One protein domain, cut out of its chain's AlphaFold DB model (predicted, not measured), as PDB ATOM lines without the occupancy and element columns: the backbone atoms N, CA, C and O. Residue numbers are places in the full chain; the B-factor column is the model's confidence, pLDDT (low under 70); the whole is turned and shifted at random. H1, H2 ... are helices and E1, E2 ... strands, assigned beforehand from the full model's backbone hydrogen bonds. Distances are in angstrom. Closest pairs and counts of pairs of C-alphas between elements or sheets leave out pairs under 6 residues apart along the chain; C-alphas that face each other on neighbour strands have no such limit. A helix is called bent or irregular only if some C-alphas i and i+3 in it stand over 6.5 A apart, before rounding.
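What this domain is: This is residues 553 to 562, 606 to 642 and 676 to 802 of the 899 residues of a protein of Elusimicrobia bacterium (UniProt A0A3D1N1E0). A small, twisted four-stranded sheet sits in the middle, with helices H3 and H5 covering one face and H6 standing up from the other, while the long helix H2 runs past the edge strand E3 and packs on H1, H4, H5 and H6. Residues 606 to 612, before H2, stick out. The 174 printed residues hold seven named helices and four named strands in the order H1 H2 H3 E1 E2 H4 H5 E3 H6 H7 E4, and the mixed sheet runs E3 E2 E1 E4. The class is mixed, helices and strands; the whole is compact, with a radius of gyration of the C-alphas of 16.3 A and spans of 54 by 40 by 29 A.

Where its parts are: H1, residues 553 to 559, begins at C-alpha 553 (0.088, -40.387, 15.249). After a cut comes H2, residues 613 to 635, 31.9 A long, with a kink of 28 degrees near residue 629; it is only just irregular, as C-alphas 630 and 633 are 6.8 A apart. After a second cut, H3 takes residues 677 to 691 over 20.4 A. E1 is residues 696 to 699, and E2 is residues 705 to 709, 13.1 A long. H4, residues 711 to 714, is followed by H5, residues 717 to 733, 25.2 A long, which begins at C-alpha 717 (-6.214, -29.629, 0.903). E3, residues 741 to 745, spans 13.4 A and is followed directly by H6, residues 746 to 754. H7 is residues 763 to 769, and E4, residues 787 to 790, ends at C-alpha 790 (-13.788, -27.299, 22.732).

How they stand to each other: From edge to edge of the sheet the strands' lines turn by 65 degrees. E3 and E2 are parallel, with N 742 and O 705 at 2.9 A. E1 and E2 form an antiparallel hairpin, with N 706 and O 698 at 2.8 A. E4 is antiparallel to E1, with N 699 and O 788 at 2.8 A. E2, H4 H5, E3 is a strand-helix-strand unit, two parallel neighbour strands with helices between, and its crossover is right-handed. E3, H6 H7, E4 is a split unit, with E2 and E1 between its strands, also right-handed. The arrangement is three layers, a sheet with helices on both faces: H3 and H5 lie on the same face of the sheet E3 E2 E1 E4, and H6 lies on the opposite face. H5 lies over E3 and E2 at a height of 9.5 A, along the strands at 24 degrees to E2 on the local plane. H3 touches H5 with residues 687 to 691 alone, at a steep tilt of 42 degrees, the closest C-alphas being those of Cys 691 and Val 723, 4.9 A apart. H2, the hub, touches H6 with its residues 624 to 632 alone; the closest C-alphas, of Ala 628 and Ala 748, are 5.0 A apart. H1, H2, H4 and H7 only graze the sheet. H1 and H7 are apart. In H1, H3, H6 and H7 every O i to N i+4 pair is within hydrogen-bond range, in H2 17 of 19 and in H5 11 of 13; H4 is too short for such a pair.

The domain as a whole: The C-alphas farthest apart, of Asp 607 and Arg 642, are 55.0 A from each other. Residues 563 to 605 are not printed, with 23.4 A between C-alphas 562 and 606; residues 643 to 675 are not printed either, with 34.1 A between C-alphas 642 and 676. H7 to E4 is a long link of 17 residues. The mean pLDDT of the printed part is 79.7, and 38 residues are under 70, among them residues 732 to 740 and 769 to 786.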
ATOM      1  N   THR A 553      -0.329 -41.181  14.088       92.44
ATOM      2  CA  THR A 553       0.088 -40.387  15.249       92.44
ATOM      3  C   THR A 553       1.599 -40.186  15.279       92.44
ATOM      4  O   THR A 553       2.063 -39.082  15.566       92.44
ATOM      5  N   ILE A 554       2.383 -41.206  14.912       89.69
ATOM      6  CA  ILE A 554       3.836 -41.071  14.740       89.69
ATOM      7  C   ILE A 554       4.136 -40.080  13.607       89.69
ATOM      8  O   ILE A 554       4.968 -39.184  13.780       89.69
ATOM      9  N   LEU A 555       3.421 -40.174  12.478       93.38
ATOM     10  CA  LEU A 555       3.519 -39.210  11.381       93.38
ATOM     11  C   LEU A 555       3.282 -37.786  11.882       93.38
ATOM     12  O   LEU A 555       4.112 -36.912  11.625       93.38
ATOM     13  N   ALA A 556       2.186 -37.552  12.604       90.25
ATOM     14  CA  ALA A 556       1.808 -36.243  13.122       90.25
ATOM     15  C   ALA A 556       2.870 -35.692  14.090       90.25
ATOM     16  O   ALA A 556       3.288 -34.538  13.952       90.25
ATOM     17  N   CYS A 557       3.406 -36.536  14.982       86.31
ATOM     18  CA  CYS A 557       4.509 -36.180  15.882       86.31
ATOM     19  C   CYS A 557       5.731 -35.639  15.124       86.31
ATOM     20  O   CYS A 557       6.336 -34.651  15.547       86.31
ATOM     21  N   HIS A 558       6.098 -36.259  14.000       87.06
ATOM     22  CA  HIS A 558       7.208 -35.787  13.168       87.06
ATOM     23  C   HIS A 558       6.830 -34.566  12.326       87.06
ATOM     24  O   HIS A 558       7.619 -33.626  12.210       87.06
ATOM     25  N   PHE A 559       5.625 -34.550  11.758       89.00
ATOM     26  CA  PHE A 559       5.147 -33.484  10.885       89.00
ATOM     27  C   PHE A 559       5.127 -32.124  11.598       89.00
ATOM     28  O   PHE A 559       5.654 -31.145  11.048       89.00
ATOM     29  N   PHE A 560       4.603 -32.104  12.831       84.19
ATOM     30  CA  PHE A 560       4.520 -30.929  13.702       84.19
ATOM     31  C   PHE A 560       5.813 -30.638  14.484       84.19
ATOM     32  O   PHE A 560       5.918 -29.592  15.126       84.19
ATOM     33  N   SER A 561       6.833 -31.503  14.413       76.88
ATOM     34  CA  SER A 561       8.101 -31.281  15.114       76.88
ATOM     35  C   SER A 561       8.853 -30.059  14.572       76.88
ATOM     36  O   SER A 561       9.178 -29.984  13.385       76.88
ATOM     37  N   ALA A 562       9.198 -29.121  15.460       67.38
ATOM     38  CA  ALA A 562       9.991 -27.936  15.120       67.38
ATOM     39  C   ALA A 562      11.515 -28.147  15.238       67.38
ATOM     40  O   ALA A 562      12.289 -27.338  14.732       67.38
ATOM     41  N   ASP A 606      13.377 -44.725  -1.061       83.44
ATOM     42  CA  ASP A 606      14.764 -44.259  -0.986       83.44
ATOM     43  C   ASP A 606      14.889 -42.774  -1.382       83.44
ATOM     44  O   ASP A 606      15.773 -42.079  -0.883       83.44
ATOM     45  N   ASP A 607      13.936 -42.247  -2.164       84.56
ATOM     46  CA  ASP A 607      13.853 -40.832  -2.554       84.56
ATOM     47  C   ASP A 607      12.991 -39.989  -1.587       84.56
ATOM     48  O   ASP A 607      12.320 -39.015  -1.931       84.56
ATOM     49  N   PHE A 608      13.010 -40.330  -0.297       86.50
ATOM     50  CA  PHE A 608      12.289 -39.562   0.725       86.50
ATOM     51  C   PHE A 608      12.781 -38.110   0.860       86.50
ATOM     52  O   PHE A 608      12.117 -37.282   1.488       86.50
ATOM     53  N   ALA A 609      13.972 -37.797   0.339       83.00
ATOM     54  CA  ALA A 609      14.531 -36.456   0.377       83.00
ATOM     55  C   ALA A 609      13.733 -35.490  -0.509       83.00
ATOM     56  O   ALA A 609      13.543 -34.341  -0.095       83.00
ATOM     57  N   SER A 610      13.242 -35.942  -1.667       84.88
ATOM     58  CA  SER A 610      12.446 -35.141  -2.603       84.88
ATOM     59  C   SER A 610      10.964 -35.075  -2.200       84.88
ATOM     60  O   SER A 610      10.311 -34.052  -2.415       84.88
ATOM     61  N   TYR A 611      10.445 -36.113  -1.530       88.62
ATOM     62  CA  TYR A 611       9.020 -36.213  -1.211       88.62
ATOM     63  C   TYR A 611       8.558 -35.160  -0.174       88.62
ATOM     64  O   TYR A 611       9.057 -35.116   0.963       88.62
ATOM     65  N   PRO A 612       7.563 -34.302  -0.486       91.19
ATOM     66  CA  PRO A 612       7.117 -33.265   0.440       91.19
ATOM     67  C   PRO A 612       6.416 -33.842   1.681       91.19
ATOM     68  O   PRO A 612       5.373 -34.484   1.586       91.19
ATOM     69  N   LYS A 613       6.895 -33.516   2.893       91.31
ATOM     70  CA  LYS A 613       6.254 -33.986   4.144       91.31
ATOM     71  C   LYS A 613       4.777 -33.581   4.289       91.31
ATOM     72  O   LYS A 613       4.015 -34.292   4.930       91.31
ATOM     73  N   LYS A 614       4.379 -32.439   3.704       92.38
ATOM     74  CA  LYS A 614       2.978 -31.978   3.674       92.38
ATOM     75  C   LYS A 614       2.102 -32.877   2.802       92.38
ATOM     76  O   LYS A 614       0.957 -33.105   3.162       92.38
ATOM     77  N   GLU A 615       2.645 -33.390   1.695       94.38
ATOM     78  CA  GLU A 615       1.950 -34.342   0.821       94.38
ATOM     79  C   GLU A 615       1.682 -35.646   1.572       94.38
ATOM     80  O   GLU A 615       0.544 -36.093   1.634       94.38
ATOM     81  N   ALA A 616       2.714 -36.207   2.211       95.00
ATOM     82  CA  ALA A 616       2.585 -37.437   2.994       95.00
ATOM     83  C   ALA A 616       1.555 -37.288   4.128       95.00
ATOM     84  O   ALA A 616       0.725 -38.168   4.331       95.00
ATOM     85  N   ALA A 617       1.580 -36.154   4.841       95.19
ATOM     86  CA  ALA A 617       0.635 -35.880   5.920       95.19
ATOM     87  C   ALA A 617      -0.812 -35.754   5.426       95.19
ATOM     88  O   ALA A 617      -1.699 -36.368   6.013       95.19
ATOM     89  N   PHE A 618      -1.041 -35.007   4.340       96.88
ATOM     90  CA  PHE A 618      -2.378 -34.848   3.770       96.88
ATOM     91  C   PHE A 618      -2.923 -36.173   3.230       96.88
ATOM     92  O   PHE A 618      -4.039 -36.541   3.561       96.88
ATOM     93  N   ARG A 619      -2.126 -36.950   2.484       96.94
ATOM     94  CA  ARG A 619      -2.590 -38.243   1.956       96.94
ATOM     95  C   ARG A 619      -2.900 -39.260   3.049       96.94
ATOM     96  O   ARG A 619      -3.878 -39.986   2.925       96.94
ATOM     97  N   ALA A 620      -2.107 -39.301   4.121       97.31
ATOM     98  CA  ALA A 620      -2.399 -40.161   5.265       97.31
ATOM     99  C   ALA A 620      -3.689 -39.731   5.993       97.31
ATOM    100  O   ALA A 620      -4.503 -40.579   6.348       97.31
ATOM    101  N   PHE A 621      -3.896 -38.419   6.162       97.38
ATOM    102  CA  PHE A 621      -5.134 -37.850   6.699       97.38
ATOM    103  C   PHE A 621      -6.349 -38.232   5.840       97.38
ATOM    104  O   PHE A 621      -7.331 -38.753   6.366       97.38
ATOM    105  N   SER A 622      -6.263 -38.043   4.519       97.25
ATOM    106  CA  SER A 622      -7.337 -38.379   3.580       97.25
ATOM    107  C   SER A 622      -7.630 -39.878   3.540       97.25
ATOM    108  O   SER A 622      -8.793 -40.257   3.461       97.25
ATOM    109  N   ALA A 623      -6.609 -40.737   3.641       97.19
ATOM    110  CA  ALA A 623      -6.795 -42.187   3.685       97.19
ATOM    111  C   ALA A 623      -7.579 -42.629   4.932       97.19
ATOM    112  O   ALA A 623      -8.499 -43.436   4.821       97.19
ATOM    113  N   LEU A 624      -7.266 -42.068   6.107       97.62
ATOM    114  CA  LEU A 624      -8.026 -42.349   7.332       97.62
ATOM    115  C   LEU A 624      -9.460 -41.826   7.253       97.62
ATOM    116  O   LEU A 624     -10.377 -42.509   7.697       97.62
ATOM    117  N   HIS A 625      -9.653 -40.635   6.685       96.88
ATOM    118  CA  HIS A 625     -10.985 -40.088   6.461       96.88
ATOM    119  C   HIS A 625     -11.816 -40.994   5.536       96.88
ATOM    120  O   HIS A 625     -12.930 -41.361   5.896       96.88
ATOM    121  N   ALA A 626     -11.256 -41.427   4.403       96.31
ATOM    122  CA  ALA A 626     -11.930 -42.333   3.472       96.31
ATOM    123  C   ALA A 626     -12.304 -43.669   4.138       96.31
ATOM    124  O   ALA A 626     -13.454 -44.093   4.052       96.31
ATOM    125  N   ALA A 627     -11.374 -44.276   4.883       95.38
ATOM    126  CA  ALA A 627     -11.648 -45.502   5.631       95.38
ATOM    127  C   ALA A 627     -12.747 -45.313   6.690       95.38
ATOM    128  O   ALA A 627     -13.524 -46.229   6.944       95.38
ATOM    129  N   ALA A 628     -12.839 -44.131   7.302       94.38
ATOM    130  CA  ALA A 628     -13.914 -43.820   8.235       94.38
ATOM    131  C   ALA A 628     -15.275 -43.702   7.549       94.38
ATOM    132  O   ALA A 628     -16.252 -44.237   8.069       94.38
ATOM    133  N   MET A 629     -15.340 -43.049   6.386       94.19
ATOM    134  CA  MET A 629     -16.584 -42.926   5.618       94.19
ATOM    135  C   MET A 629     -17.087 -44.284   5.113       94.19
ATOM    136  O   MET A 629     -18.293 -44.504   5.084       94.19
ATOM    137  N   GLU A 630     -16.175 -45.198   4.771       92.56
ATOM    138  CA  GLU A 630     -16.507 -46.568   4.365       92.56
ATOM    139  C   GLU A 630     -16.989 -47.422   5.549       92.56
ATOM    140  O   GLU A 630     -18.017 -48.083   5.459       92.56
ATOM    141  N   ARG A 631     -16.270 -47.398   6.679       90.19
ATOM    142  CA  ARG A 631     -16.462 -48.382   7.760       90.19
ATOM    143  C   ARG A 631     -17.469 -47.975   8.833       90.19
ATOM    144  O   ARG A 631     -18.110 -48.838   9.431       90.19
ATOM    145  N   LEU A 632     -17.614 -46.681   9.129       89.62
ATOM    146  CA  LEU A 632     -18.527 -46.231  10.188       89.62
ATOM    147  C   LEU A 632     -19.996 -46.620   9.950       89.62
ATOM    148  O   LEU A 632     -20.630 -47.006  10.932       89.62
ATOM    149  N   PRO A 633     -20.557 -46.553   8.725       87.12
ATOM    150  CA  PRO A 633     -21.943 -46.962   8.482       87.12
ATOM    151  C   PRO A 633     -22.239 -48.415   8.880       87.12
ATOM    152  O   PRO A 633     -23.319 -48.696   9.390       87.12
ATOM    153  N   GLU A 634     -21.280 -49.322   8.696       81.81
ATOM    154  CA  GLU A 634     -21.426 -50.744   9.036       81.81
ATOM    155  C   GLU A 634     -21.163 -51.018  10.525       81.81
ATOM    156  O   GLU A 634     -21.793 -51.879  11.144       81.81
ATOM    157  N   MET A 635     -20.221 -50.282  11.120       82.19
ATOM    158  CA  MET A 635     -19.734 -50.538  12.478       82.19
ATOM    159  C   MET A 635     -20.533 -49.819  13.568       82.19
ATOM    160  O   MET A 635     -20.547 -50.274  14.716       82.19
ATOM    161  N   ALA A 636     -21.148 -48.686  13.239       79.38
ATOM    162  CA  ALA A 636     -21.763 -47.790  14.202       79.38
ATOM    163  C   ALA A 636     -23.275 -48.026  14.290       79.38
ATOM    164  O   ALA A 636     -24.000 -47.927  13.305       79.38
ATOM    165  N   ARG A 637     -23.777 -48.274  15.501       75.12
ATOM    166  CA  ARG A 637     -25.217 -48.312  15.786       75.12
ATOM    167  C   ARG A 637     -25.645 -47.010  16.474       75.12
ATOM    168  O   ARG A 637     -24.868 -46.482  17.279       75.12
ATOM    169  N   PRO A 638     -26.865 -46.497  16.217       66.69
ATOM    170  CA  PRO A 638     -27.413 -45.411  17.018       66.69
ATOM    171  C   PRO A 638     -27.500 -45.847  18.486       66.69
ATOM    172  O   PRO A 638     -27.826 -47.002  18.787       66.69
ATOM    173  N   ALA A 639     -27.169 -44.945  19.411       57.38
ATOM    174  CA  ALA A 639     -27.475 -45.172  20.816       57.38
ATOM    175  C   ALA A 639     -29.000 -45.180  20.975       57.38
ATOM    176  O   ALA A 639     -29.667 -44.232  20.584       57.38
ATOM    177  N   THR A 640     -29.558 -46.266  21.505       53.59
ATOM    178  CA  THR A 640     -30.952 -46.279  21.954       53.59
ATOM    179  C   THR A 640     -31.058 -45.507  23.273       53.59
ATOM    180  O   THR A 640     -30.137 -45.570  24.093       53.59
ATOM    181  N   ASP A 641     -32.185 -44.823  23.500       44.50
ATOM    182  CA  ASP A 641     -32.426 -43.937  24.659       44.50
ATOM    183  C   ASP A 641     -32.085 -44.581  26.020       44.50
ATOM    184  O   ASP A 641     -31.579 -43.922  26.926       44.50
ATOM    185  N   ARG A 642     -32.208 -45.913  26.137       40.91
ATOM    186  CA  ARG A 642     -31.889 -46.678  27.359       40.91
ATOM    187  C   ARG A 642     -30.429 -46.585  27.834       40.91
ATOM    188  O   ARG A 642     -30.169 -46.866  28.999       40.91
ATOM    189  N   GLY A 676      -3.333 -26.780  32.748       54.88
ATOM    190  CA  GLY A 676      -4.667 -26.959  33.313       54.88
ATOM    191  C   GLY A 676      -5.762 -26.829  32.256       54.88
ATOM    192  O   GLY A 676      -5.508 -26.457  31.110       54.88
ATOM    193  N   HIS A 677      -7.012 -27.050  32.665       62.22
ATOM    194  CA  HIS A 677      -8.193 -26.781  31.836       62.22
ATOM    195  C   HIS A 677      -8.192 -25.353  31.250       62.22
ATOM    196  O   HIS A 677      -8.468 -25.146  30.071       62.22
ATOM    197  N   THR A 678      -7.773 -24.369  32.049       66.56
ATOM    198  CA  THR A 678      -7.634 -22.968  31.638       66.56
ATOM    199  C   THR A 678      -6.568 -22.740  30.565       66.56
ATOM    200  O   THR A 678      -6.697 -21.795  29.789       66.56
ATOM    201  N   ASP A 679      -5.530 -23.574  30.482       68.75
ATOM    202  CA  ASP A 679      -4.519 -23.491  29.421       68.75
ATOM    203  C   ASP A 679      -5.018 -24.139  28.123       68.75
ATOM    204  O   ASP A 679      -4.803 -23.581  27.043       68.75
ATOM    205  N   PHE A 680      -5.739 -25.262  28.235       75.62
ATOM    206  CA  PHE A 680      -6.426 -25.910  27.112       75.62
ATOM    207  C   PHE A 680      -7.419 -24.948  26.448       75.62
ATOM    208  O   PHE A 680      -7.290 -24.678  25.256       75.62
ATOM    209  N   GLU A 681      -8.337 -24.341  27.209       78.12
ATOM    210  CA  GLU A 681      -9.315 -23.399  26.648       78.12
ATOM    211  C   GLU A 681      -8.659 -22.198  25.959       78.12
ATOM    212  O   GLU A 681      -9.071 -21.802  24.868       78.12
ATOM    213  N   LYS A 682      -7.628 -21.603  26.576       81.00
ATOM    214  CA  LYS A 682      -6.915 -20.454  25.993       81.00
ATOM    215  C   LYS A 682      -6.307 -20.807  24.640       81.00
ATOM    216  O   LYS A 682      -6.425 -20.026  23.698       81.00
ATOM    217  N   ILE A 683      -5.673 -21.975  24.535       80.94
ATOM    218  CA  ILE A 683      -5.084 -22.446  23.280       80.94
ATOM    219  C   ILE A 683      -6.153 -22.759  22.244       80.94
ATOM    220  O   ILE A 683      -6.005 -22.335  21.099       80.94
ATOM    221  N   CYS A 684      -7.237 -23.427  22.634       84.94
ATOM    222  CA  CYS A 684      -8.335 -23.735  21.726       84.94
ATOM    223  C   CYS A 684      -8.993 -22.459  21.188       84.94
ATOM    224  O   CYS A 684      -9.230 -22.377  19.991       84.94
ATOM    225  N   ARG A 685      -9.174 -21.410  22.006       84.12
ATOM    226  CA  ARG A 685      -9.662 -20.096  21.537       84.12
ATOM    227  C   ARG A 685      -8.733 -19.462  20.499       84.12
ATOM    228  O   ARG A 685      -9.204 -18.904  19.510       84.12
ATOM    229  N   VAL A 686      -7.416 -19.533  20.707       83.25
ATOM    230  CA  VAL A 686      -6.429 -19.015  19.739       83.25
ATOM    231  C   VAL A 686      -6.464 -19.824  18.442       83.25
ATOM    232  O   VAL A 686      -6.464 -19.245  17.353       83.25
ATOM    233  N   LEU A 687      -6.514 -21.153  18.546       84.75
ATOM    234  CA  LEU A 687      -6.571 -22.036  17.387       84.75
ATOM    235  C   LEU A 687      -7.886 -21.875  16.622       84.75
ATOM    236  O   LEU A 687      -7.818 -21.710  15.414       84.75
ATOM    237  N   ALA A 688      -9.040 -21.810  17.286       85.56
ATOM    238  CA  ALA A 688     -10.341 -21.579  16.652       85.56
ATOM    239  C   ALA A 688     -10.338 -20.295  15.802       85.56
ATOM    240  O   ALA A 688     -10.676 -20.329  14.624       85.56
ATOM    241  N   ARG A 689      -9.813 -19.182  16.339       83.31
ATOM    242  CA  ARG A 689      -9.671 -17.920  15.584       83.31
ATOM    243  C   ARG A 689      -8.746 -18.028  14.369       83.31
ATOM    244  O   ARG A 689      -8.922 -17.303  13.399       83.31
ATOM    245  N   THR A 690      -7.728 -18.886  14.433       80.94
ATOM    246  CA  THR A 690      -6.686 -18.979  13.394       80.94
ATOM    247  C   THR A 690      -6.989 -20.059  12.346       80.94
ATOM    248  O   THR A 690      -6.546 -19.958  11.202       80.94
ATOM    249  N   CYS A 691      -7.706 -21.114  12.736       80.19
ATOM    250  CA  CYS A 691      -8.098 -22.246  11.898       80.19
ATOM    251  C   CYS A 691      -9.425 -21.992  11.160       80.19
ATOM    252  O   CYS A 691      -9.580 -22.480  10.034       80.19
ATOM    253  N   GLY A 692     -10.326 -21.219  11.782       70.25
ATOM    254  CA  GLY A 692     -11.753 -21.107  11.457       70.25
ATOM    255  C   GLY A 692     -12.605 -21.728  12.575       70.25
ATOM    256  O   GLY A 692     -12.154 -22.669  13.230       70.25
ATOM    257  N   GLU A 693     -13.820 -21.212  12.801       65.81
ATOM    258  CA  GLU A 693     -14.724 -21.647  13.892       65.81
ATOM    259  C   GLU A 693     -15.241 -23.090  13.742       65.81
ATOM    260  O   GLU A 693     -15.833 -23.641  14.662       65.81
ATOM    261  N   GLU A 694     -14.962 -23.724  12.608       77.06
ATOM    262  CA  GLU A 694     -15.403 -25.075  12.257       77.06
ATOM    263  C   GLU A 694     -14.524 -26.187  12.856       77.06
ATOM    264  O   GLU A 694     -14.907 -27.355  12.824       77.06
ATOM    265  N   ALA A 695     -13.333 -25.867  13.382       86.44
ATOM    266  CA  ALA A 695     -12.433 -26.865  13.960       86.44
ATOM    267  C   ALA A 695     -12.772 -27.166  15.429       86.44
ATOM    268  O   ALA A 695     -12.779 -26.270  16.278       86.44
ATOM    269  N   GLY A 696     -12.951 -28.448  15.736       90.62
ATOM    270  CA  GLY A 696     -13.090 -28.957  17.094       90.62
ATOM    271  C   GLY A 696     -11.747 -29.336  17.718       90.62
ATOM    272  O   GLY A 696     -10.771 -29.619  17.020       90.62
ATOM    273  N   PHE A 697     -11.680 -29.379  19.046       89.56
ATOM    274  CA  PHE A 697     -10.477 -29.779  19.774       89.56
ATOM    275  C   PHE A 697     -10.823 -30.738  20.903       89.56
ATOM    276  O   PHE A 697     -11.760 -30.490  21.662       89.56
ATOM    277  N   VAL A 698     -10.027 -31.797  21.047       85.94
ATOM    278  CA  VAL A 698     -10.131 -32.749  22.157       85.94
ATOM    279  C   VAL A 698      -8.764 -32.936  22.795       85.94
ATOM    280  O   VAL A 698      -7.768 -33.149  22.109       85.94
ATOM    281  N   TRP A 699      -8.715 -32.879  24.120       82.62
ATOM    282  CA  TRP A 699      -7.548 -33.256  24.904       82.62
ATOM    283  C   TRP A 699      -7.888 -34.492  25.726       82.62
ATOM    284  O   TRP A 699      -8.754 -34.430  26.598       82.62
ATOM    285  N   ASP A 700      -7.259 -35.623  25.397       78.75
ATOM    286  CA  ASP A 700      -7.580 -36.900  26.035       78.75
ATOM    287  C   ASP A 700      -6.904 -37.085  27.401       78.75
ATOM    288  O   ASP A 700      -6.017 -36.334  27.819       78.75
ATOM    289  N   SER A 701      -7.305 -38.154  28.090       73.00
ATOM    290  CA  SER A 701      -6.796 -38.495  29.417       73.00
ATOM    291  C   SER A 701      -5.305 -38.840  29.432       73.00
ATOM    292  O   SER A 701      -4.693 -38.788  30.495       73.00
ATOM    293  N   LEU A 702      -4.688 -39.157  28.290       73.19
ATOM    294  CA  LEU A 702      -3.250 -39.418  28.145       73.19
ATOM    295  C   LEU A 702      -2.501 -38.233  27.526       73.19
ATOM    296  O   LEU A 702      -1.351 -38.369  27.101       73.19
ATOM    297  N   TYR A 703      -3.137 -37.066  27.566       71.19
ATOM    298  CA  TYR A 703      -2.617 -35.771  27.175       71.19
ATOM    299  C   TYR A 703      -2.364 -35.589  25.677       71.19
ATOM    300  O   TYR A 703      -1.567 -34.730  25.296       71.19
ATOM    301  N   ARG A 704      -3.038 -36.353  24.816       78.00
ATOM    302  CA  ARG A 704      -2.976 -36.143  23.366       78.00
ATOM    303  C   ARG A 704      -3.970 -35.086  22.940       78.00
ATOM    304  O   ARG A 704      -5.106 -35.065  23.408       78.00
ATOM    305  N   PHE A 705      -3.521 -34.216  22.046       84.88
ATOM    306  CA  PHE A 705      -4.304 -33.089  21.569       84.88
ATOM    307  C   PHE A 705      -4.764 -33.344  20.135       84.88
ATOM    308  O   PHE A 705      -3.961 -33.311  19.201       84.88
ATOM    309  N   TYR A 706      -6.054 -33.606  19.966       89.56
ATOM    310  CA  TYR A 706      -6.685 -33.821  18.673       89.56
ATOM    311  C   TYR A 706      -7.272 -32.504  18.168       89.56
ATOM    312  O   TYR A 706      -8.001 -31.823  18.889       89.56
ATOM    313  N   ILE A 707      -6.953 -32.160  16.925       92.06
ATOM    314  CA  ILE A 707      -7.599 -31.097  16.159       92.06
ATOM    315  C   ILE A 707      -8.512 -31.779  15.153       92.06
ATOM    316  O   ILE A 707      -8.033 -32.548  14.319       92.06
ATOM    317  N   ILE A 708      -9.805 -31.511  15.246       93.69
ATOM    318  CA  ILE A 708     -10.850 -32.218  14.519       93.69
ATOM    319  C   ILE A 708     -11.412 -31.294  13.442       93.69
ATOM    320  O   ILE A 708     -11.944 -30.230  13.750       93.69
ATOM    321  N   ILE A 709     -11.277 -31.690  12.178       93.44
ATOM    322  CA  ILE A 709     -11.878 -30.997  11.030       93.44
ATOM    323  C   ILE A 709     -13.208 -31.691  10.680       93.44
ATOM    324  O   ILE A 709     -13.238 -32.924  10.646       93.44
ATOM    325  N   PRO A 710     -14.291 -30.950  10.382       93.50
ATOM    326  CA  PRO A 710     -15.536 -31.537   9.893       93.50
ATOM    327  C   PRO A 710     -15.325 -32.375   8.631       93.50
ATOM    328  O   PRO A 710     -14.550 -32.001   7.750       93.50
ATOM    329  N   ASP A 711     -16.047 -33.486   8.506       93.81
ATOM    330  CA  ASP A 711     -15.888 -34.406   7.372       93.81
ATOM    331  C   ASP A 711     -16.158 -33.731   6.015       93.81
ATOM    332  O   ASP A 711     -15.423 -33.975   5.062       93.81
ATOM    333  N   ALA A 712     -17.101 -32.781   5.954       92.56
ATOM    334  CA  ALA A 712     -17.390 -31.986   4.753       92.56
ATOM    335  C   ALA A 712     -16.178 -31.191   4.220       92.56
ATOM    336  O   ALA A 712     -16.135 -30.834   3.047       92.56
ATOM    337  N   LEU A 713     -15.185 -30.926   5.073       91.50
ATOM    338  CA  LEU A 713     -13.983 -30.156   4.748       91.50
ATOM    339  C   LEU A 713     -12.717 -31.024   4.713       91.50
ATOM    340  O   LEU A 713     -11.639 -30.530   4.380       91.50
ATOM    341  N   ALA A 714     -12.815 -32.313   5.048       89.19
ATOM    342  CA  ALA A 714     -11.668 -33.217   5.120       89.19
ATOM    343  C   ALA A 714     -11.076 -33.547   3.732       89.19
ATOM    344  O   ALA A 714      -9.894 -33.878   3.618       89.19
ATOM    345  N   GLY A 715     -11.859 -33.402   2.660       87.25
ATOM    346  CA  GLY A 715     -11.361 -33.494   1.283       87.25
ATOM    347  C   GLY A 715     -10.541 -32.278   0.828       87.25
ATOM    348  O   GLY A 715      -9.778 -32.379  -0.134       87.25
ATOM    349  N   ASP A 716     -10.653 -31.131   1.511       91.75
ATOM    350  CA  ASP A 716     -10.028 -29.883   1.076       91.75
ATOM    351  C   ASP A 716      -8.586 -29.739   1.596       91.75
ATOM    352  O   ASP A 716      -8.290 -29.502   2.776       91.75
ATOM    353  N   ARG A 717      -7.645 -29.807   0.652       94.44
ATOM    354  CA  ARG A 717      -6.214 -29.629   0.903       94.44
ATOM    355  C   ARG A 717      -5.855 -28.237   1.432       94.44
ATOM    356  O   ARG A 717      -4.899 -28.105   2.208       94.44
ATOM    357  N   ALA A 718      -6.555 -27.192   1.003       91.88
ATOM    358  CA  ALA A 718      -6.329 -25.832   1.473       91.88
ATOM    359  C   ALA A 718      -6.712 -25.699   2.953       91.88
ATOM    360  O   ALA A 718      -5.941 -25.122   3.728       91.88
ATOM    361  N   VAL A 719      -7.828 -26.312   3.366       91.12
ATOM    362  CA  VAL A 719      -8.258 -26.379   4.774       91.12
ATOM    363  C   VAL A 719      -7.208 -27.094   5.621       91.12
ATOM    364  O   VAL A 719      -6.706 -26.511   6.586       91.12
ATOM    365  N   PHE A 720      -6.784 -28.300   5.222       92.88
ATOM    366  CA  PHE A 720      -5.743 -29.044   5.940       92.88
ATOM    367  C   PHE A 720      -4.465 -28.212   6.125       92.88
ATOM    368  O   PHE A 720      -3.933 -28.091   7.232       92.88
ATOM    369  N   ASN A 721      -3.974 -27.586   5.050       92.12
ATOM    370  CA  ASN A 721      -2.758 -26.774   5.090       92.12
ATOM    371  C   ASN A 721      -2.892 -25.541   5.990       92.12
ATOM    372  O   ASN A 721      -1.928 -25.183   6.680       92.12
ATOM    373  N   ARG A 722      -4.059 -24.887   5.982       90.62
ATOM    374  CA  ARG A 722      -4.357 -23.729   6.832       90.62
ATOM    375  C   ARG A 722      -4.313 -24.121   8.307       90.62
ATOM    376  O   ARG A 722      -3.548 -23.516   9.063       90.62
ATOM    377  N   VAL A 723      -5.039 -25.176   8.684       90.69
ATOM    378  CA  VAL A 723      -5.099 -25.689  10.064       90.69
ATOM    379  C   VAL A 723      -3.723 -26.166  10.529       90.69
ATOM    380  O   VAL A 723      -3.232 -25.733  11.572       90.69
ATOM    381  N   ALA A 724      -3.027 -26.972   9.721       90.00
ATOM    382  CA  ALA A 724      -1.677 -27.431  10.034       90.00
ATOM    383  C   ALA A 724      -0.704 -26.261  10.265       90.00
ATOM    384  O   ALA A 724       0.101 -26.284  11.198       90.00
ATOM    385  N   SER A 725      -0.787 -25.209   9.446       88.69
ATOM    386  CA  SER A 725       0.061 -24.022   9.596       88.69
ATOM    387  C   SER A 725      -0.263 -23.238  10.869       88.69
ATOM    388  O   SER A 725       0.656 -22.736  11.518       88.69
ATOM    389  N   ALA A 726      -1.540 -23.147  11.250       87.38
ATOM    390  CA  ALA A 726      -1.963 -22.526  12.502       87.38
ATOM    391  C   ALA A 726      -1.406 -23.275  13.722       87.38
ATOM    392  O   ALA A 726      -0.798 -22.650  14.591       87.38
ATOM    393  N   VAL A 727      -1.504 -24.609  13.733       85.38
ATOM    394  CA  VAL A 727      -0.953 -25.462  14.801       85.38
ATOM    395  C   VAL A 727       0.569 -25.315  14.901       85.38
ATOM    396  O   VAL A 727       1.092 -25.097  15.992       85.38
ATOM    397  N   ILE A 728       1.294 -25.336  13.774       82.75
ATOM    398  CA  ILE A 728       2.757 -25.137  13.758       82.75
ATOM    399  C   ILE A 728       3.140 -23.764  14.327       82.75
ATOM    400  O   ILE A 728       4.124 -23.660  15.062       82.75
ATOM    401  N   ARG A 729       2.393 -22.702  13.994       82.25
ATOM    402  CA  ARG A 729       2.640 -21.356  14.536       82.25
ATOM    403  C   ARG A 729       2.384 -21.308  16.041       82.25
ATOM    404  O   ARG A 729       3.259 -20.854  16.773       82.25
ATOM    405  N   ALA A 730       1.248 -21.827  16.500       77.81
ATOM    406  CA  ALA A 730       0.883 -21.848  17.915       77.81
ATOM    407  C   ALA A 730       1.844 -22.704  18.765       77.81
ATOM    408  O   ALA A 730       2.192 -22.325  19.887       77.81
ATOM    409  N   GLY A 731       2.346 -23.814  18.214       70.06
ATOM    410  CA  GLY A 731       3.317 -24.695  18.872       70.06
ATOM    411  C   GLY A 731       4.708 -24.086  19.075       70.06
ATOM    412  O   GLY A 731       5.474 -24.584  19.895       70.06
ATOM    413  N   ARG A 732       5.046 -22.976  18.400       65.81
ATOM    414  CA  ARG A 732       6.280 -22.214  18.690       65.81
ATOM    415  C   ARG A 732       6.186 -21.416  19.991       65.81
ATOM    416  O   ARG A 732       7.211 -21.155  20.611       65.81
ATOM    417  N   SER A 733       4.976 -21.023  20.378       62.00
ATOM    418  CA  SER A 733       4.690 -20.193  21.553       62.00
ATOM    419  C   SER A 733       4.148 -20.977  22.749       62.00
ATOM    420  O   SER A 733       3.983 -20.396  23.817       62.00
ATOM    421  N   SER A 734       3.864 -22.275  22.592       61.84
ATOM    422  CA  SER A 734       3.251 -23.092  23.639       61.84
ATOM    423  C   SER A 734       3.886 -24.477  23.759       61.84
ATOM    424  O   SER A 734       3.836 -25.278  22.826       61.84
ATOM    425  N   GLU A 735       4.416 -24.787  24.947       53.44
ATOM    426  CA  GLU A 735       4.899 -26.133  25.292       53.44
ATOM    427  C   GLU A 735       3.772 -27.186  25.279       53.44
ATOM    428  O   GLU A 735       4.058 -28.367  25.100       53.44
ATOM    429  N   PHE A 736       2.501 -26.770  25.388       59.06
ATOM    430  CA  PHE A 736       1.325 -27.652  25.338       59.06
ATOM    431  C   PHE A 736       1.194 -28.391  24.003       59.06
ATOM    432  O   PHE A 736       0.983 -29.596  23.973       59.06
ATOM    433  N   LEU A 737       1.372 -27.674  22.890       63.22
ATOM    434  CA  LEU A 737       1.263 -28.228  21.534       63.22
ATOM    435  C   LEU A 737       2.574 -28.873  21.058       63.22
ATOM    436  O   LEU A 737       2.628 -29.471  19.986       63.22
ATOM    437  N   ALA A 738       3.650 -28.758  21.842       50.28
ATOM    438  CA  ALA A 738       4.953 -29.322  21.497       50.28
ATOM    439  C   ALA A 738       5.000 -30.857  21.636       50.28
ATOM    440  O   ALA A 738       5.964 -31.477  21.181       50.28
ATOM    441  N   GLN A 739       3.984 -31.472  22.255       49.75
ATOM    442  CA  GLN A 739       3.901 -32.914  22.476       49.75
ATOM    443  C   GLN A 739       2.614 -33.479  21.849       49.75
ATOM    444  O   GLN A 739       1.539 -33.395  22.423       49.75
ATOM    445  N   ALA A 740       2.757 -34.079  20.662       60.62
ATOM    446  CA  ALA A 740       1.774 -34.970  20.031       60.62
ATOM    447  C   ALA A 740       0.394 -34.366  19.678       60.62
ATOM    448  O   ALA A 740      -0.646 -34.893  20.071       60.62
ATOM    449  N   SER A 741       0.376 -33.303  18.866       82.69
ATOM    450  CA  SER A 741      -0.850 -32.871  18.180       82.69
ATOM    451  C   SER A 741      -1.206 -33.807  17.021       82.69
ATOM    452  O   SER A 741      -0.342 -34.129  16.205       82.69
ATOM    453  N   VAL A 742      -2.475 -34.203  16.918       89.94
ATOM    454  CA  VAL A 742      -3.005 -35.040  15.832       89.94
ATOM    455  C   VAL A 742      -4.117 -34.274  15.125       89.94
ATOM    456  O   VAL A 742      -5.127 -33.946  15.732       89.94
ATOM    457  N   LEU A 743      -3.930 -33.976  13.841       93.12
ATOM    458  CA  LEU A 743      -4.967 -33.380  12.999       93.12
ATOM    459  C   LEU A 743      -5.784 -34.502  12.358       93.12
ATOM    460  O   LEU A 743      -5.186 -35.345  11.705       93.12
ATOM    461  N   ILE A 744      -7.097 -34.554  12.529       95.44
ATOM    462  CA  ILE A 744      -7.929 -35.696  12.114       95.44
ATOM    463  C   ILE A 744      -9.327 -35.223  11.683       95.44
ATOM    464  O   ILE A 744      -9.750 -34.143  12.089       95.44
ATOM    465  N   SER A 745     -10.021 -35.962  10.812       95.81
ATOM    466  CA  SER A 745     -11.421 -35.650  10.483       95.81
ATOM    467  C   SER A 745     -12.360 -36.119  11.601       95.81
ATOM    468  O   SER A 745     -11.977 -36.971  12.406       95.81
ATOM    469  N   ALA A 746     -13.583 -35.591  11.650       93.94
ATOM    470  CA  ALA A 746     -14.584 -35.991  12.637       93.94
ATOM    471  C   ALA A 746     -14.878 -37.502  12.589       93.94
ATOM    472  O   ALA A 746     -14.716 -38.180  13.606       93.94
ATOM    473  N   GLY A 747     -15.181 -38.057  11.415       93.81
ATOM    474  CA  GLY A 747     -15.403 -39.491  11.244       93.81
ATOM    475  C   GLY A 747     -14.160 -40.329  11.553       93.81
ATOM    476  O   GLY A 747     -14.250 -41.348  12.230       93.81
ATOM    477  N   ALA A 748     -12.963 -39.899  11.143       96.06
ATOM    478  CA  ALA A 748     -11.742 -40.631  11.487       96.06
ATOM    479  C   ALA A 748     -11.465 -40.633  13.002       96.06
ATOM    480  O   ALA A 748     -10.973 -41.629  13.533       96.06
ATOM    481  N   PHE A 749     -11.792 -39.548  13.711       95.50
ATOM    482  CA  PHE A 749     -11.682 -39.475  15.168       95.50
ATOM    483  C   PHE A 749     -12.693 -40.387  15.871       95.50
ATOM    484  O   PHE A 749     -12.343 -41.075  16.829       95.50
ATOM    485  N   GLU A 750     -13.924 -40.444  15.369       92.94
ATOM    486  CA  GLU A 750     -14.932 -41.378  15.862       92.94
ATOM    487  C   GLU A 750     -14.511 -42.832  15.637       92.94
ATOM    488  O   GLU A 750     -14.532 -43.623  16.580       92.94
ATOM    489  N   LEU A 751     -14.041 -43.179  14.434       94.50
ATOM    490  CA  LEU A 751     -13.553 -44.527  14.148       94.50
ATOM    491  C   LEU A 751     -12.387 -44.901  15.075       94.50
ATOM    492  O   LEU A 751     -12.388 -45.994  15.638       94.50
ATOM    493  N   LEU A 752     -11.438 -43.983  15.303       95.06
ATOM    494  CA  LEU A 752     -10.354 -44.158  16.279       95.06
ATOM    495  C   LEU A 752     -10.904 -44.500  17.667       95.06
ATOM    496  O   LEU A 752     -10.362 -45.391  18.324       95.06
ATOM    497  N   SER A 753     -11.984 -43.838  18.094       92.81
ATOM    498  CA  SER A 753     -12.602 -44.043  19.409       92.81
ATOM    499  C   SER A 753     -13.237 -45.418  19.619       92.81
ATOM    500  O   SER A 753     -13.414 -45.835  20.765       92.81
ATOM    501  N   PHE A 754     -13.529 -46.147  18.538       93.06
ATOM    502  CA  PHE A 754     -14.030 -47.520  18.609       93.06
ATOM    503  C   PHE A 754     -12.902 -48.552  18.730       93.06
ATOM    504  O   PHE A 754     -13.138 -49.654  19.221       93.06
ATOM    505  N   THR A 755     -11.686 -48.221  18.290       94.25
ATOM    506  CA  THR A 755     -10.557 -49.166  18.256       94.25
ATOM    507  C   THR A 755      -9.917 -49.411  19.630       94.25
ATOM    508  O   THR A 755     -10.185 -48.717  20.606       94.25
ATOM    509  N   ALA A 756      -8.967 -50.350  19.701       93.19
ATOM    510  CA  ALA A 756      -8.132 -50.600  20.880       93.19
ATOM    511  C   ALA A 756      -6.999 -49.564  21.073       93.19
ATOM    512  O   ALA A 756      -6.018 -49.822  21.783       93.19
ATOM    513  N   TYR A 757      -7.089 -48.397  20.430       92.81
ATOM    514  CA  TYR A 757      -6.069 -47.359  20.495       92.81
ATOM    515  C   TYR A 757      -5.772 -46.956  21.943       92.81
ATOM    516  O   TYR A 757      -6.674 -46.814  22.768       92.81
ATOM    517  N   LEU A 758      -4.488 -46.812  22.291       90.00
ATOM    518  CA  LEU A 758      -4.039 -46.580  23.674       90.00
ATOM    519  C   LEU A 758      -4.507 -47.637  24.687       90.00
ATOM    520  O   LEU A 758      -4.624 -47.344  25.883       90.00
ATOM    521  N   ASN A 759      -4.767 -48.859  24.219       94.44
ATOM    522  CA  ASN A 759      -5.348 -49.948  25.000       94.44
ATOM    523  C   ASN A 759      -6.717 -49.590  25.593       94.44
ATOM    524  O   ASN A 759      -7.050 -50.059  26.677       94.44
ATOM    525  N   ASN A 760      -7.479 -48.714  24.935       93.00
ATOM    526  CA  ASN A 760      -8.760 -48.232  25.432       93.00
ATOM    527  C   ASN A 760      -9.913 -48.586  24.485       93.00
ATOM    528  O   ASN A 760     -10.270 -47.765  23.643       93.00
ATOM    529  N   PRO A 761     -10.533 -49.765  24.643       93.06
ATOM    530  CA  PRO A 761     -11.670 -50.168  23.815       93.06
ATOM    531  C   PRO A 761     -12.968 -49.412  24.167       93.06
ATOM    532  O   PRO A 761     -14.005 -49.648  23.550       93.06
ATOM    533  N   LEU A 762     -12.935 -48.541  25.183       90.50
ATOM    534  CA  LEU A 762     -14.067 -47.748  25.665       90.50
ATOM    535  C   LEU A 762     -13.863 -46.243  25.433       90.50
ATOM    536  O   LEU A 762     -14.525 -45.432  26.076       90.50
ATOM    537  N   PHE A 763     -12.965 -45.839  24.526       89.88
ATOM    538  CA  PHE A 763     -12.694 -44.414  24.320       89.88
ATOM    539  C   PHE A 763     -13.932 -43.641  23.829       89.88
ATOM    540  O   PHE A 763     -14.155 -42.507  24.240       89.88
ATOM    541  N   TRP A 764     -14.801 -44.276  23.041       87.25
ATOM    542  CA  TRP A 764     -16.111 -43.725  22.675       87.25
ATOM    543  C   TRP A 764     -17.030 -43.466  23.881       87.25
ATOM    544  O   TRP A 764     -17.758 -42.475  23.896       87.25
ATOM    545  N   LEU A 765     -16.967 -44.305  24.922       83.62
ATOM    546  CA  LEU A 765     -17.714 -44.100  26.164       83.62
ATOM    547  C   LEU A 765     -17.118 -42.950  26.981       83.62
ATOM    548  O   LEU A 765     -17.862 -42.153  27.550       83.62
ATOM    549  N   ASP A 766     -15.786 -42.825  26.997       81.75
ATOM    550  CA  ASP A 766     -15.116 -41.696  27.646       81.75
ATOM    551  C   ASP A 766     -15.566 -40.349  27.046       81.75
ATOM    552  O   ASP A 766     -15.749 -39.374  27.778       81.75
ATOM    553  N   LEU A 767     -15.773 -40.304  25.723       77.31
ATOM    554  CA  LEU A 767     -16.270 -39.126  25.004       77.31
ATOM    555  C   LEU A 767     -17.742 -38.806  25.322       77.31
ATOM    556  O   LEU A 767     -18.131 -37.639  25.290       77.31
ATOM    557  N   ALA A 768     -18.550 -39.823  25.629       70.06
ATOM    558  CA  ALA A 768     -19.979 -39.673  25.891       70.06
ATOM    559  C   ALA A 768     -20.302 -39.302  27.353       70.06
ATOM    560  O   ALA A 768     -21.182 -38.478  27.583       70.06
ATOM    561  N   GLY A 769     -19.614 -39.904  28.334       57.28
ATOM    562  CA  GLY A 769     -20.008 -39.845  29.752       57.28
ATOM    563  C   GLY A 769     -19.140 -38.979  30.673       57.28
ATOM    564  O   GLY A 769     -19.607 -38.577  31.736       57.28
ATOM    565  N   CYS A 770     -17.889 -38.678  30.301       52.75
ATOM    566  CA  CYS A 770     -16.901 -38.082  31.222       52.75
ATOM    567  C   CYS A 770     -16.323 -36.741  30.743       52.75
ATOM    568  O   CYS A 770     -15.415 -36.184  31.371       52.75
ATOM    569  N   CYS A 771     -16.834 -36.206  29.632       51.59
ATOM    570  CA  CYS A 771     -16.380 -34.941  29.072       51.59
ATOM    571  C   CYS A 771     -16.954 -33.744  29.830       51.59
ATOM    572  O   CYS A 771     -18.167 -33.558  29.907       51.59
ATOM    573  N   ARG A 772     -16.072 -32.868  30.317       54.78
ATOM    574  CA  ARG A 772     -16.472 -31.565  30.860       54.78
ATOM    575  C   ARG A 772     -16.576 -30.562  29.711       54.78
ATOM    576  O   ARG A 772     -15.597 -30.355  28.994       54.78
ATOM    577  N   GLU A 773     -17.756 -29.977  29.511       44.78
ATOM    578  CA  GLU A 773     -17.914 -28.795  28.653       44.78
ATOM    579  C   GLU A 773     -17.382 -27.548  29.370       44.78
ATOM    580  O   GLU A 773     -17.393 -27.488  30.599       44.78
ATOM    581  N   GLY A 774     -16.886 -26.576  28.597       44.69
ATOM    582  CA  GLY A 774     -16.194 -25.366  29.058       44.69
ATOM    583  C   GLY A 774     -17.013 -24.462  29.987       44.69
ATOM    584  O   GLY A 774     -17.489 -23.404  29.581       44.69
ATOM    585  N   GLY A 775     -17.129 -24.864  31.252       30.64
ATOM    586  CA  GLY A 775     -17.771 -24.123  32.329       30.64
ATOM    587  C   GLY A 775     -16.899 -24.091  33.583       30.64
ATOM    588  O   GLY A 775     -16.738 -25.104  34.253       30.64
ATOM    589  N   GLY A 776     -16.333 -22.913  33.872       27.88
ATOM    590  CA  GLY A 776     -16.126 -22.275  35.188       27.88
ATOM    591  C   GLY A 776     -15.590 -23.013  36.430       27.88
ATOM    592  O   GLY A 776     -15.439 -22.351  37.451       27.88
ATOM    593  N   GLY A 777     -15.298 -24.313  36.412       31.16
ATOM    594  CA  GLY A 777     -14.816 -25.056  37.580       31.16
ATOM    595  C   GLY A 777     -13.349 -25.457  37.452       31.16
ATOM    596  O   GLY A 777     -12.979 -26.150  36.503       31.16
ATOM    597  N   GLU A 778     -12.503 -25.061  38.407       30.12
ATOM    598  CA  GLU A 778     -11.141 -25.598  38.522       30.12
ATOM    599  C   GLU A 778     -11.192 -27.110  38.822       30.12
ATOM    600  O   GLU A 778     -11.789 -27.521  39.818       30.12
ATOM    601  N   PRO A 779     -10.569 -27.980  38.004       37.88
ATOM    602  CA  PRO A 779     -10.443 -29.388  38.347       37.88
ATOM    603  C   PRO A 779      -9.321 -29.588  39.369       37.88
ATOM    604  O   PRO A 779      -8.186 -29.171  39.139       37.88
ATOM    605  N   ASN A 780      -9.623 -30.316  40.443       37.44
ATOM    606  CA  ASN A 780      -8.655 -30.930  41.351       37.44
ATOM    607  C   ASN A 780      -7.566 -31.688  40.572       37.44
ATOM    608  O   ASN A 780      -7.805 -32.830  40.189       37.44
ATOM    609  N   GLY A 781      -6.402 -31.059  40.365       37.53
ATOM    610  CA  GLY A 781      -5.137 -31.649  39.907       37.53
ATOM    611  C   GLY A 781      -5.195 -32.442  38.590       37.53
ATOM    612  O   GLY A 781      -5.920 -33.419  38.450       37.53
ATOM    613  N   GLY A 782      -4.325 -32.139  37.622       43.88
ATOM    614  CA  GLY A 782      -4.182 -32.901  36.361       43.88
ATOM    615  C   GLY A 782      -3.734 -34.375  36.498       43.88
ATOM    616  O   GLY A 782      -3.196 -34.945  35.547       43.88
ATOM    617  N   HIS A 783      -3.899 -34.984  37.673       48.12
ATOM    618  CA  HIS A 783      -3.460 -36.320  38.062       48.12
ATOM    619  C   HIS A 783      -4.527 -37.405  37.898       48.12
ATOM    620  O   HIS A 783      -4.155 -38.564  37.780       48.12
ATOM    621  N   ASN A 784      -5.817 -37.057  37.854       56.25
ATOM    622  CA  ASN A 784      -6.905 -38.047  37.843       56.25
ATOM    623  C   ASN A 784      -7.307 -38.539  36.442       56.25
ATOM    624  O   ASN A 784      -8.163 -39.403  36.329       56.25
ATOM    625  N   GLY A 785      -6.690 -38.025  35.374       58.09
ATOM    626  CA  GLY A 785      -7.188 -38.265  34.020       58.09
ATOM    627  C   GLY A 785      -8.533 -37.564  33.782       58.09
ATOM    628  O   GLY A 785      -9.301 -37.291  34.699       58.09
ATOM    629  N   GLY A 786      -8.774 -37.163  32.542       67.06
ATOM    630  CA  GLY A 786     -10.009 -36.502  32.136       67.06
ATOM    631  C   GLY A 786      -9.937 -36.131  30.665       67.06
ATOM    632  O   GLY A 786      -8.836 -35.986  30.130       67.06
ATOM    633  N   ILE A 787     -11.093 -36.016  30.019       75.06
ATOM    634  CA  ILE A 787     -11.191 -35.578  28.627       75.06
ATOM    635  C   ILE A 787     -11.812 -34.191  28.587       75.06
ATOM    636  O   ILE A 787     -12.858 -33.944  29.190       75.06
ATOM    637  N   TYR A 788     -11.179 -33.303  27.829       79.00
ATOM    638  CA  TYR A 788     -11.660 -31.949  27.599       79.00
ATOM    639  C   TYR A 788     -11.962 -31.748  26.123       79.00
ATOM    640  O   TYR A 788     -11.233 -32.244  25.263       79.00
ATOM    641  N   ARG A 789     -13.023 -30.995  25.834       83.38
ATOM    642  CA  ARG A 789     -13.447 -30.680  24.470       83.38
ATOM    643  C   ARG A 789     -13.727 -29.193  24.308       83.38
ATOM    644  O   ARG A 789     -14.157 -28.534  25.248       83.38
ATOM    645  N   TYR A 790     -13.473 -28.673  23.116       85.31
ATOM    646  CA  TYR A 790     -13.788 -27.299  22.732       85.31
ATOM    647  C   TYR A 790     -14.274 -27.296  21.283       85.31
ATOM    648  O   TYR A 790     -13.557 -27.783  20.413       85.31
ATOM    649  N   GLY A 791     -15.471 -26.766  21.017       85.50
ATOM    650  CA  GLY A 791     -16.025 -26.698  19.655       85.50
ATOM    651  C   GLY A 791     -16.238 -28.063  18.985       85.50
ATOM    652  O   GLY A 791     -16.216 -28.149  17.765       85.50
ATOM    653  N   PHE A 792     -16.383 -29.142  19.764       86.94
ATOM    654  CA  PHE A 792     -16.591 -30.500  19.257       86.94
ATOM    655  C   PHE A 792     -17.714 -31.206  20.019       86.94
ATOM    656  O   PHE A 792     -17.713 -31.239  21.257       86.94
ATOM    657  N   THR A 793     -18.619 -31.830  19.270       83.12
ATOM    658  CA  THR A 793     -19.697 -32.668  19.799       83.12
ATOM    659  C   THR A 793     -19.548 -34.070  19.218       83.12
ATOM    660  O   THR A 793     -19.590 -34.207  17.995       83.12
ATOM    661  N   PRO A 794     -19.339 -35.106  20.052       78.94
ATOM    662  CA  PRO A 794     -19.244 -36.471  19.561       78.94
ATOM    663  C   PRO A 794     -20.600 -36.930  19.020       78.94
ATOM    664  O   PRO A 794     -21.650 -36.643  19.593       78.94
ATOM    665  N   SER A 795     -20.579 -37.688  17.932       71.00
ATOM    666  CA  SER A 795     -21.707 -38.515  17.527       71.00
ATOM    667  C   SER A 795     -21.843 -39.616  18.571       71.00
ATOM    668  O   SER A 795     -20.957 -40.449  18.730       71.00
ATOM    669  N   TYR A 796     -22.930 -39.612  19.336       72.38
ATOM    670  CA  TYR A 796     -23.203 -40.576  20.409       72.38
ATOM    671  C   TYR A 796     -23.471 -42.009  19.887       72.38
ATOM    672  O   TYR A 796     -24.318 -42.726  20.413       72.38
ATOM    673  N   ARG A 797     -22.801 -42.436  18.813       81.50
ATOM    674  CA  ARG A 797     -22.883 -43.781  18.245       81.50
ATOM    675  C   ARG A 797     -21.997 -44.739  19.033       81.50
ATOM    676  O   ARG A 797     -21.007 -44.341  19.645       81.50
ATOM    677  N   ARG A 798     -22.345 -46.024  18.983       83.88
ATOM    678  CA  ARG A 798     -21.569 -47.097  19.616       83.88
ATOM    679  C   ARG A 798     -21.121 -48.142  18.595       83.88
ATOM    680  O   ARG A 798     -21.867 -48.395  17.643       83.88
ATOM    681  N   PRO A 799     -19.956 -48.778  18.798       88.25
ATOM    682  CA  PRO A 799     -19.536 -49.900  17.971       88.25
ATOM    683  C   PRO A 799     -20.458 -51.113  18.160       88.25
ATOM    684  O   PRO A 799     -21.120 -51.261  19.192       88.25
ATOM    685  N   SER A 800     -20.486 -52.009  17.170       86.56
ATOM    686  CA  SER A 800     -21.154 -53.308  17.294       86.56
ATOM    687  C   SER A 800     -20.555 -54.147  18.434       86.56
ATOM    688  O   SER A 800     -19.392 -53.985  18.819       86.56
ATOM    689  N   GLU A 801     -21.348 -55.058  19.002       83.25
ATOM    690  CA  GLU A 801     -20.905 -55.899  20.125       83.25
ATOM    691  C   GLU A 801     -19.741 -56.816  19.736       83.25
ATOM    692  O   GLU A 801     -18.786 -56.940  20.503       83.25
ATOM    693  N   ASP A 802     -19.773 -57.380  18.526       85.00
ATOM    694  CA  ASP A 802     -18.696 -58.219  17.995       85.00
ATOM    695  C   ASP A 802     -17.389 -57.438  17.850       85.00
ATOM    696  O   ASP A 802     -16.350 -57.870  18.355       85.00
TER     697      ASP A 802